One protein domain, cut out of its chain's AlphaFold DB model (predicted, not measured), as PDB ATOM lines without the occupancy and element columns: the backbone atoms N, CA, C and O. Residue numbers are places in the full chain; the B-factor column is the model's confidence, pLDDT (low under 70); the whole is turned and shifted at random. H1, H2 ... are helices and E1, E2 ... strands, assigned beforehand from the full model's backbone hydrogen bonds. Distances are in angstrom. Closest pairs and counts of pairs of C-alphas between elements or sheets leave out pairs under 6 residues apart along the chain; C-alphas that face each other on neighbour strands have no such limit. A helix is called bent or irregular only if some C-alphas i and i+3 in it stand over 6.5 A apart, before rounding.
ATOM      1  N   ASN A 205      20.792  32.794 -48.469       84.94
ATOM      2  CA  ASN A 205      20.005  31.801 -47.727       84.94
ATOM      3  C   ASN A 205      19.797  32.189 -46.259       84.94
ATOM      4  O   ASN A 205      18.772  31.833 -45.665       84.94
ATOM      5  N   PHE A 206      20.736  32.944 -45.680       86.44
ATOM      6  CA  PHE A 206      20.576  33.510 -44.345       86.44
ATOM      7  C   PHE A 206      19.376  34.464 -44.310       86.44
ATOM      8  O   PHE A 206      18.470  34.278 -43.500       86.44
ATOM      9  N   TRP A 207      19.297  35.409 -45.253       88.06
ATOM     10  CA  TRP A 207      18.170  36.346 -45.349       88.06
ATOM     11  C   TRP A 207      16.837  35.652 -45.604       88.06
ATOM     12  O   TRP A 207      15.828  36.021 -45.007       88.06
ATOM     13  N   LYS A 208      16.831  34.604 -46.434       87.50
ATOM     14  CA  LYS A 208      15.644  33.767 -46.646       87.50
ATOM     15  C   LYS A 208      15.173  33.103 -45.349       87.50
ATOM     16  O   LYS A 208      13.976  33.053 -45.072       87.50
ATOM     17  N   SER A 209      16.106  32.593 -44.549       87.31
ATOM     18  CA  SER A 209      15.805  31.969 -43.255       87.31
ATOM     19  C   SER A 209      15.303  32.995 -42.239       87.31
ATOM     20  O   SER A 209      14.314  32.744 -41.548       87.31
ATOM     21  N   LEU A 210      15.925  34.175 -42.200       88.56
ATOM     22  CA  LEU A 210      15.518  35.285 -41.341       88.56
ATOM     23  C   LEU A 210      14.107  35.784 -41.686       88.56
ATOM     24  O   LEU A 210      13.286  35.969 -40.791       88.56
ATOM     25  N   LEU A 211      13.787  35.900 -42.980       89.50
ATOM     26  CA  LEU A 211      12.444  36.222 -43.474       89.50
ATOM     27  C   LEU A 211      11.396  35.246 -42.935       89.50
ATOM     28  O   LEU A 211      10.360  35.670 -42.437       89.50
ATOM     29  N   LYS A 212      11.671  33.937 -43.010       86.50
ATOM     30  CA  LYS A 212      10.754  32.895 -42.523       86.50
ATOM     31  C   LYS A 212      10.576  32.946 -41.006       86.50
ATOM     32  O   LYS A 212       9.460  32.755 -40.534       86.50
ATOM     33  N   LYS A 213      11.649  33.224 -40.259       88.00
ATOM     34  CA  LYS A 213      11.606  33.405 -38.800       88.00
ATOM     35  C   LYS A 213      10.712  34.583 -38.405       88.00
ATOM     36  O   LYS A 213       9.903  34.452 -37.491       88.00
ATOM     37  N   ASP A 214      10.883  35.731 -39.054       88.56
ATOM     38  CA  ASP A 214      10.186  36.963 -38.666       88.56
ATOM     39  C   ASP A 214       8.785  37.093 -39.272       88.56
ATOM     40  O   ASP A 214       8.003  37.926 -38.824       88.56
ATOM     41  N   LEU A 215       8.431  36.222 -40.219       87.88
ATOM     42  CA  LEU A 215       7.142  36.201 -40.910       87.88
ATOM     43  C   LEU A 215       5.932  36.260 -39.975       87.88
ATOM     44  O   LEU A 215       4.964  36.954 -40.262       87.88
ATOM     45  N   GLU A 216       5.991  35.544 -38.853       82.62
ATOM     46  CA  GLU A 216       4.890  35.482 -37.888       82.62
ATOM     47  C   GLU A 216       4.713  36.771 -37.073       82.62
ATOM     48  O   GLU A 216       3.691  36.939 -36.413       82.62
ATOM     49  N   LYS A 217       5.677  37.697 -37.134       83.00
ATOM     50  CA  LYS A 217       5.619  38.988 -36.436       83.00
ATOM     51  C   LYS A 217       4.891  40.062 -37.243       83.00
ATOM     52  O   LYS A 217       4.526  41.087 -36.679       83.00
ATOM     53  N   TRP A 218       4.694  39.861 -38.546       81.44
ATOM     54  CA  TRP A 218       4.095  40.871 -39.416       81.44
ATOM     55  C   TRP A 218       2.573  40.743 -39.494       81.44
ATOM     56  O   TRP A 218       2.022  39.659 -39.685       81.44
ATOM     57  N   SER A 219       1.879  41.878 -39.410       79.12
ATOM     58  CA  SER A 219       0.412  41.940 -39.480       79.12
ATOM     59  C   SER A 219      -0.144  41.474 -40.831       79.12
ATOM     60  O   SER A 219      -1.215  40.875 -40.890       79.12
ATOM     61  N   ASN A 220       0.609  41.664 -41.915       76.25
ATOM     62  CA  ASN A 220       0.284  41.237 -43.278       76.25
ATOM     63  C   ASN A 220       0.950  39.899 -43.674       76.25
ATOM     64  O   ASN A 220       1.207  39.657 -44.857       76.25
ATOM     65  N   ARG A 221       1.222  39.006 -42.709       86.12
ATOM     66  CA  ARG A 221       1.954  37.742 -42.936       86.12
ATOM     67  C   ARG A 221       1.406  36.860 -44.059       86.12
ATOM     68  O   ARG A 221       2.196  36.235 -44.757       86.12
ATOM     69  N   GLU A 222       0.089  36.802 -44.267       85.06
ATOM     70  CA  GLU A 222      -0.513  35.940 -45.298       85.06
ATOM     71  C   GLU A 222      -0.211  36.444 -46.715       85.06
ATOM     72  O   GLU A 222       0.161  35.663 -47.594       85.06
ATOM     73  N   ALA A 223      -0.255  37.764 -46.917       82.56
ATOM     74  CA  ALA A 223       0.157  38.394 -48.169       82.56
ATOM     75  C   ALA A 223       1.650  38.151 -48.451       82.56
ATOM     76  O   ALA A 223       2.041  37.825 -49.575       82.56
ATOM     77  N   ILE A 224       2.487  38.236 -47.413       86.25
ATOM     78  CA  ILE A 224       3.928  37.982 -47.521       86.25
ATOM     79  C   ILE A 224       4.195  36.501 -47.826       86.25
ATOM     80  O   ILE A 224       4.976  36.198 -48.727       86.25
ATOM     81  N   LYS A 225       3.508  35.564 -47.155       89.19
ATOM     82  CA  LYS A 225       3.580  34.115 -47.434       89.19
ATOM     83  C   LYS A 225       3.276  33.811 -48.898       89.19
ATOM     84  O   LYS A 225       4.007  33.044 -49.525       89.19
ATOM     85  N   LEU A 226       2.215  34.405 -49.443       87.31
ATOM     86  CA  LEU A 226       1.844  34.236 -50.847       87.31
ATOM     87  C   LEU A 226       2.915  34.806 -51.787       87.31
ATOM     88  O   LEU A 226       3.306  34.144 -52.746       87.31
ATOM     89  N   SER A 227       3.434  35.996 -51.481       87.31
ATOM     90  CA  SER A 227       4.504  36.627 -52.259       87.31
ATOM     91  C   SER A 227       5.786  35.781 -52.274       87.31
ATOM     92  O   SER A 227       6.358  35.573 -53.343       87.31
ATOM     93  N   ILE A 228       6.184  35.195 -51.136       88.50
ATOM     94  CA  ILE A 228       7.317  34.258 -51.055       88.50
ATOM     95  C   ILE A 228       7.079  33.036 -51.946       88.50
ATOM     96  O   ILE A 228       7.957  32.693 -52.734       88.50
ATOM     97  N   LYS A 229       5.901  32.402 -51.864       87.50
ATOM     98  CA  LYS A 229       5.564  31.232 -52.698       87.50
ATOM     99  C   LYS A 229       5.618  31.555 -54.191       87.50
ATOM    100  O   LYS A 229       6.133  30.756 -54.966       87.50
ATOM    101  N   ASN A 230       5.118  32.727 -54.583       86.56
ATOM    102  CA  ASN A 230       5.144  33.192 -55.970       86.56
ATOM    103  C   ASN A 230       6.563  33.490 -56.462       86.56
ATOM    104  O   ASN A 230       6.874  33.268 -57.628       86.56
ATOM    105  N   LEU A 231       7.432  34.001 -55.590       85.69
ATOM    106  CA  LEU A 231       8.838  34.211 -55.919       85.69
ATOM    107  C   LEU A 231       9.578  32.875 -56.044       85.69
ATOM    108  O   LEU A 231      10.270  32.654 -57.030       85.69
ATOM    109  N   GLU A 232       9.381  31.956 -55.098       84.19
ATOM    110  CA  GLU A 232       9.982  30.617 -55.137       84.19
ATOM    111  C   GLU A 232       9.523  29.803 -56.359       84.19
ATOM    112  O   GLU A 232      10.321  29.064 -56.925       84.19
ATOM    113  N   SER A 233       8.276  29.954 -56.816       83.00
ATOM    114  CA  SER A 233       7.800  29.269 -58.029       83.00
ATOM    115  C   SER A 233       8.372  29.858 -59.323       83.00
ATOM    116  O   SER A 233       8.520  29.136 -60.308       83.00
ATOM    117  N   ARG A 234       8.736  31.146 -59.323       75.44
ATOM    118  CA  ARG A 234       9.378  31.844 -60.454       75.44
ATOM    119  C   ARG A 234      10.904  31.699 -60.471       75.44
ATOM    120  O   ARG A 234      11.537  32.026 -61.472       75.44
ATOM    121  N   SER A 235      11.514  31.207 -59.390       61.28
ATOM    122  CA  SER A 235      12.969  31.258 -59.186       61.28
ATOM    123  C   SER A 235      13.788  30.311 -60.066       61.28
ATOM    124  O   SER A 235      15.006  30.288 -59.940       61.28
ATOM    125  N   LEU A 236      13.167  29.534 -60.957       58.16
ATOM    126  CA  LEU A 236      13.905  28.778 -61.975       58.16
ATOM    127  C   LEU A 236      14.565  29.695 -63.024       58.16
ATOM    128  O   LEU A 236      15.424  29.229 -63.761       58.16
ATOM    129  N   GLN A 237      14.184  30.980 -63.088       52.66
ATOM    130  CA  GLN A 237      14.672  31.931 -64.097       52.66
ATOM    131  C   GLN A 237      15.385  33.173 -63.528       52.66
ATOM    132  O   GLN A 237      16.039  33.879 -64.290       52.66
ATOM    133  N   HIS A 238      15.310  33.446 -62.217       57.66
ATOM    134  CA  HIS A 238      15.903  34.653 -61.627       57.66
ATOM    135  C   HIS A 238      16.490  34.428 -60.228       57.66
ATOM    136  O   HIS A 238      15.825  33.884 -59.343       57.66
ATOM    137  N   ASP A 239      17.700  34.954 -60.014       76.44
ATOM    138  CA  ASP A 239      18.333  35.051 -58.699       76.44
ATOM    139  C   ASP A 239      17.629  36.112 -57.842       76.44
ATOM    140  O   ASP A 239      17.799  37.323 -57.998       76.44
ATOM    141  N   ILE A 240      16.803  35.651 -56.903       82.56
ATOM    142  CA  ILE A 240      16.112  36.524 -55.951       82.56
ATOM    143  C   ILE A 240      17.099  36.983 -54.880       82.56
ATOM    144  O   ILE A 240      17.606  36.166 -54.112       82.56
ATOM    145  N   SER A 241      17.297  38.295 -54.742       87.12
ATOM    146  CA  SER A 241      17.990  38.874 -53.583       87.12
ATOM    147  C   SER A 241      17.060  38.913 -52.365       87.12
ATOM    148  O   SER A 241      16.274  39.851 -52.180       87.12
ATOM    149  N   TRP A 242      17.153  37.902 -51.499       87.62
ATOM    150  CA  TRP A 242      16.357  37.808 -50.273       87.62
ATOM    151  C   TRP A 242      16.679  38.923 -49.280       87.62
ATOM    152  O   TRP A 242      15.786  39.339 -48.551       87.62
ATOM    153  N   LYS A 243      17.906  39.464 -49.290       86.56
ATOM    154  CA  LYS A 243      18.268  40.665 -48.514       86.56
ATOM    155  C   LYS A 243      17.413  41.863 -48.924       86.56
ATOM    156  O   LYS A 243      16.779  42.491 -48.076       86.56
ATOM    157  N   LYS A 244      17.354  42.151 -50.231       83.19
ATOM    158  CA  LYS A 244      16.554  43.257 -50.787       83.19
ATOM    159  C   LYS A 244      15.067  43.036 -50.522       83.19
ATOM    160  O   LYS A 244      14.372  43.961 -50.106       83.19
ATOM    161  N   TYR A 245      14.590  41.807 -50.711       86.75
ATOM    162  CA  TYR A 245      13.202  41.454 -50.431       86.75
ATOM    163  C   TYR A 245      12.849  41.635 -48.947       86.75
ATOM    164  O   TYR A 245      11.885  42.329 -48.635       86.75
ATOM    165  N   TYR A 246      13.664  41.104 -48.030       87.94
ATOM    166  CA  TYR A 246      13.476  41.269 -46.587       87.94
ATOM    167  C   TYR A 246      13.443  42.750 -46.194       87.94
ATOM    168  O   TYR A 246      12.519  43.182 -45.511       87.94
ATOM    169  N   ALA A 247      14.399  43.553 -46.672       82.12
ATOM    170  CA  ALA A 247      14.440  44.989 -46.391       82.12
ATOM    171  C   ALA A 247      13.200  45.736 -46.917       82.12
ATOM    172  O   ALA A 247      12.763  46.715 -46.313       82.12
ATOM    173  N   ASN A 248      12.615  45.286 -48.032       78.50
ATOM    174  CA  ASN A 248      11.369  45.842 -48.556       78.50
ATOM    175  C   ASN A 248      10.169  45.476 -47.679       78.50
ATOM    176  O   ASN A 248       9.379  46.360 -47.352       78.50
ATOM    177  N   ILE A 249      10.050  44.206 -47.288       83.44
ATOM    178  CA  ILE A 249       8.954  43.715 -46.445       83.44
ATOM    179  C   ILE A 249       9.001  44.329 -45.049       83.44
ATOM    180  O   ILE A 249       7.976  44.781 -44.553       83.44
ATOM    181  N   GLN A 250      10.187  44.433 -44.450       80.94
ATOM    182  CA  GLN A 250      10.373  45.016 -43.121       80.94
ATOM    183  C   GLN A 250       9.946  46.487 -43.045       80.94
ATOM    184  O   GLN A 250       9.732  46.998 -41.952       80.94
ATOM    185  N   ARG A 251       9.794  47.170 -44.186       72.94
ATOM    186  CA  ARG A 251       9.259  48.535 -44.267       72.94
ATOM    187  C   ARG A 251       7.769  48.580 -44.572       72.94
ATOM    188  O   ARG A 251       7.191  49.655 -44.519       72.94
ATOM    189  N   LEU A 252       7.125  47.473 -44.926       73.94
ATOM    190  CA  LEU A 252       5.682  47.475 -45.134       73.94
ATOM    191  C   LEU A 252       4.964  47.566 -43.788       73.94
ATOM    192  O   LEU A 252       5.362  46.958 -42.794       73.94
ATOM    193  N   ARG A 253       3.900  48.355 -43.761       70.81
ATOM    194  CA  ARG A 253       3.021  48.566 -42.616       70.81
ATOM    195  C   ARG A 253       1.583  48.490 -43.086       70.81
ATOM    196  O   ARG A 253       1.284  48.825 -44.224       70.81
ATOM    197  N   LEU A 254       0.698  48.058 -42.200       69.38
ATOM    198  CA  LEU A 254      -0.740  48.035 -42.438       69.38
ATOM    199  C   LEU A 254      -1.377  49.138 -41.598       69.38
ATOM    200  O   LEU A 254      -1.238  49.143 -40.374       69.38
ATOM    201  N   CYS A 255      -2.075  50.074 -42.233       68.19
ATOM    202  CA  CYS A 255      -2.824  51.081 -41.495       68.19
ATOM    203  C   CYS A 255      -4.001  50.421 -40.762       68.19
ATOM    204  O   CYS A 255      -4.904  49.881 -41.396       68.19
ATOM    205  N   LYS A 256      -4.039  50.510 -39.427       68.06
ATOM    206  CA  LYS A 256      -5.116  49.916 -38.610       68.06
ATOM    207  C   LYS A 256      -6.491  50.553 -38.854       68.06
ATOM    208  O   LYS A 256      -7.503  49.917 -38.589       68.06
ATOM    209  N   LYS A 257      -6.535  51.799 -39.347       62.78
ATOM    210  CA  LYS A 257      -7.784  52.542 -39.593       62.78
ATOM    211  C   LYS A 257      -8.403  52.231 -40.954       62.78
ATOM    212  O   LYS A 257      -9.603  52.012 -41.024       62.78
ATOM    213  N   CYS A 258      -7.603  52.243 -42.024       67.19
ATOM    214  CA  CYS A 258      -8.100  52.046 -43.391       67.19
ATOM    215  C   CYS A 258      -7.740  50.688 -44.006       67.19
ATOM    216  O   CYS A 258      -8.204  50.395 -45.098       67.19
ATOM    217  N   GLY A 259      -6.919  49.863 -43.350       65.75
ATOM    218  CA  GLY A 259      -6.499  48.561 -43.879       65.75
ATOM    219  C   GLY A 259      -5.535  48.639 -45.068       65.75
ATOM    220  O   GLY A 259      -5.206  47.611 -45.648       65.75
ATOM    221  N   ILE A 260      -5.060  49.833 -45.431       68.19
ATOM    222  CA  ILE A 260      -4.153  50.023 -46.566       68.19
ATOM    223  C   ILE A 260      -2.725  49.657 -46.154       68.19
ATOM    224  O   ILE A 260      -2.228  50.103 -45.112       68.19
ATOM    225  N   VAL A 261      -2.057  48.853 -46.985       67.88
ATOM    226  CA  VAL A 261      -0.626  48.565 -46.848       67.88
ATOM    227  C   VAL A 261       0.169  49.747 -47.396       67.88
ATOM    228  O   VAL A 261      -0.007  50.148 -48.541       67.88
ATOM    229  N   TYR A 262       1.071  50.296 -46.591       65.31
ATOM    230  CA  TYR A 262       1.958  51.384 -46.980       65.31
ATOM    231  C   TYR A 262       3.413  51.032 -46.666       65.31
ATOM    232  O   TYR A 262       3.699  50.120 -45.892       65.31
ATOM    233  N   ARG A 263       4.357  51.748 -47.277       65.06
ATOM    234  CA  ARG A 263       5.783  51.620 -46.961       65.06
ATOM    235  C   ARG A 263       6.170  52.700 -45.955       65.06
ATOM    236  O   ARG A 263       6.090  53.887 -46.262       65.06
ATOM    237  N   GLU A 264       6.597  52.286 -44.773       59.66
ATOM    238  CA  GLU A 264       7.228  53.148 -43.787       59.66
ATOM    239  C   GLU A 264       8.527  53.709 -44.362       59.66
ATOM    240  O   GLU A 264       9.430  52.983 -44.796       59.66
ATOM    241  N   SER A 265       8.595  55.034 -44.377       55.84
ATOM    242  CA  SER A 265       9.803  55.772 -44.673       55.84
ATOM    243  C   SER A 265      10.529  56.050 -43.368       55.84
ATOM    244  O   SER A 265      10.079  56.847 -42.548       55.84
TER     245      SER A 265
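What this domain is: This is residues 205 to 265 of the 327 residues of the protein "F-box domain-containing protein" of Dictyostelium purpureum (UniProt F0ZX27). H1, H2 and H3 run lengthwise, their centres in a triangle; hairpin E1-E2 extends one end and residues 233 to 238 stick out at the other. The 61 printed residues, mostly helix, have three named helices, then two antiparallel strands; only just compact, close to loose, radius of gyration of the C-alphas 12.2 A, spans 39 by 21 by 19 A.

How they stand to each other: Start with H1, residues 205 to 217, irregular: C-alphas 213 and 216 are 7.1 A apart. H2, residues 221 to 234, only just touches H1, only at the corner, with 3 pairs of C-alphas within 8 A, closest Leu 215 and Arg 221, 5.8 A; H1 uses residue 215 alone, H2 residues 221 to 225 alone. H3, residues 242 to 249, touches H1, closest C-alphas Trp 207 and Lys 243, 5.4 A, the same way. In hairpin E1, residues 252 to 254, and E2, residues 261 to 263, N 253 and O 262 are 2.8 A apart. Every O i to N i+4 pair is within hydrogen-bond range in H2 and H3, 7 of 9 in H1.

Where its parts are: Find C-alpha 205 at (20.005, 31.801, -47.727); H1 spans 19.6 A, H2 19.9 A. E2 ends at C-alpha 263, (5.783, 51.620, -46.961).

The domain as a whole: C-alphas 236 and 257, the farthest apart, are 39.2 A apart. The printed part has no cut; pLDDT is under 70 at residues 235 to 238 and 254 to 265.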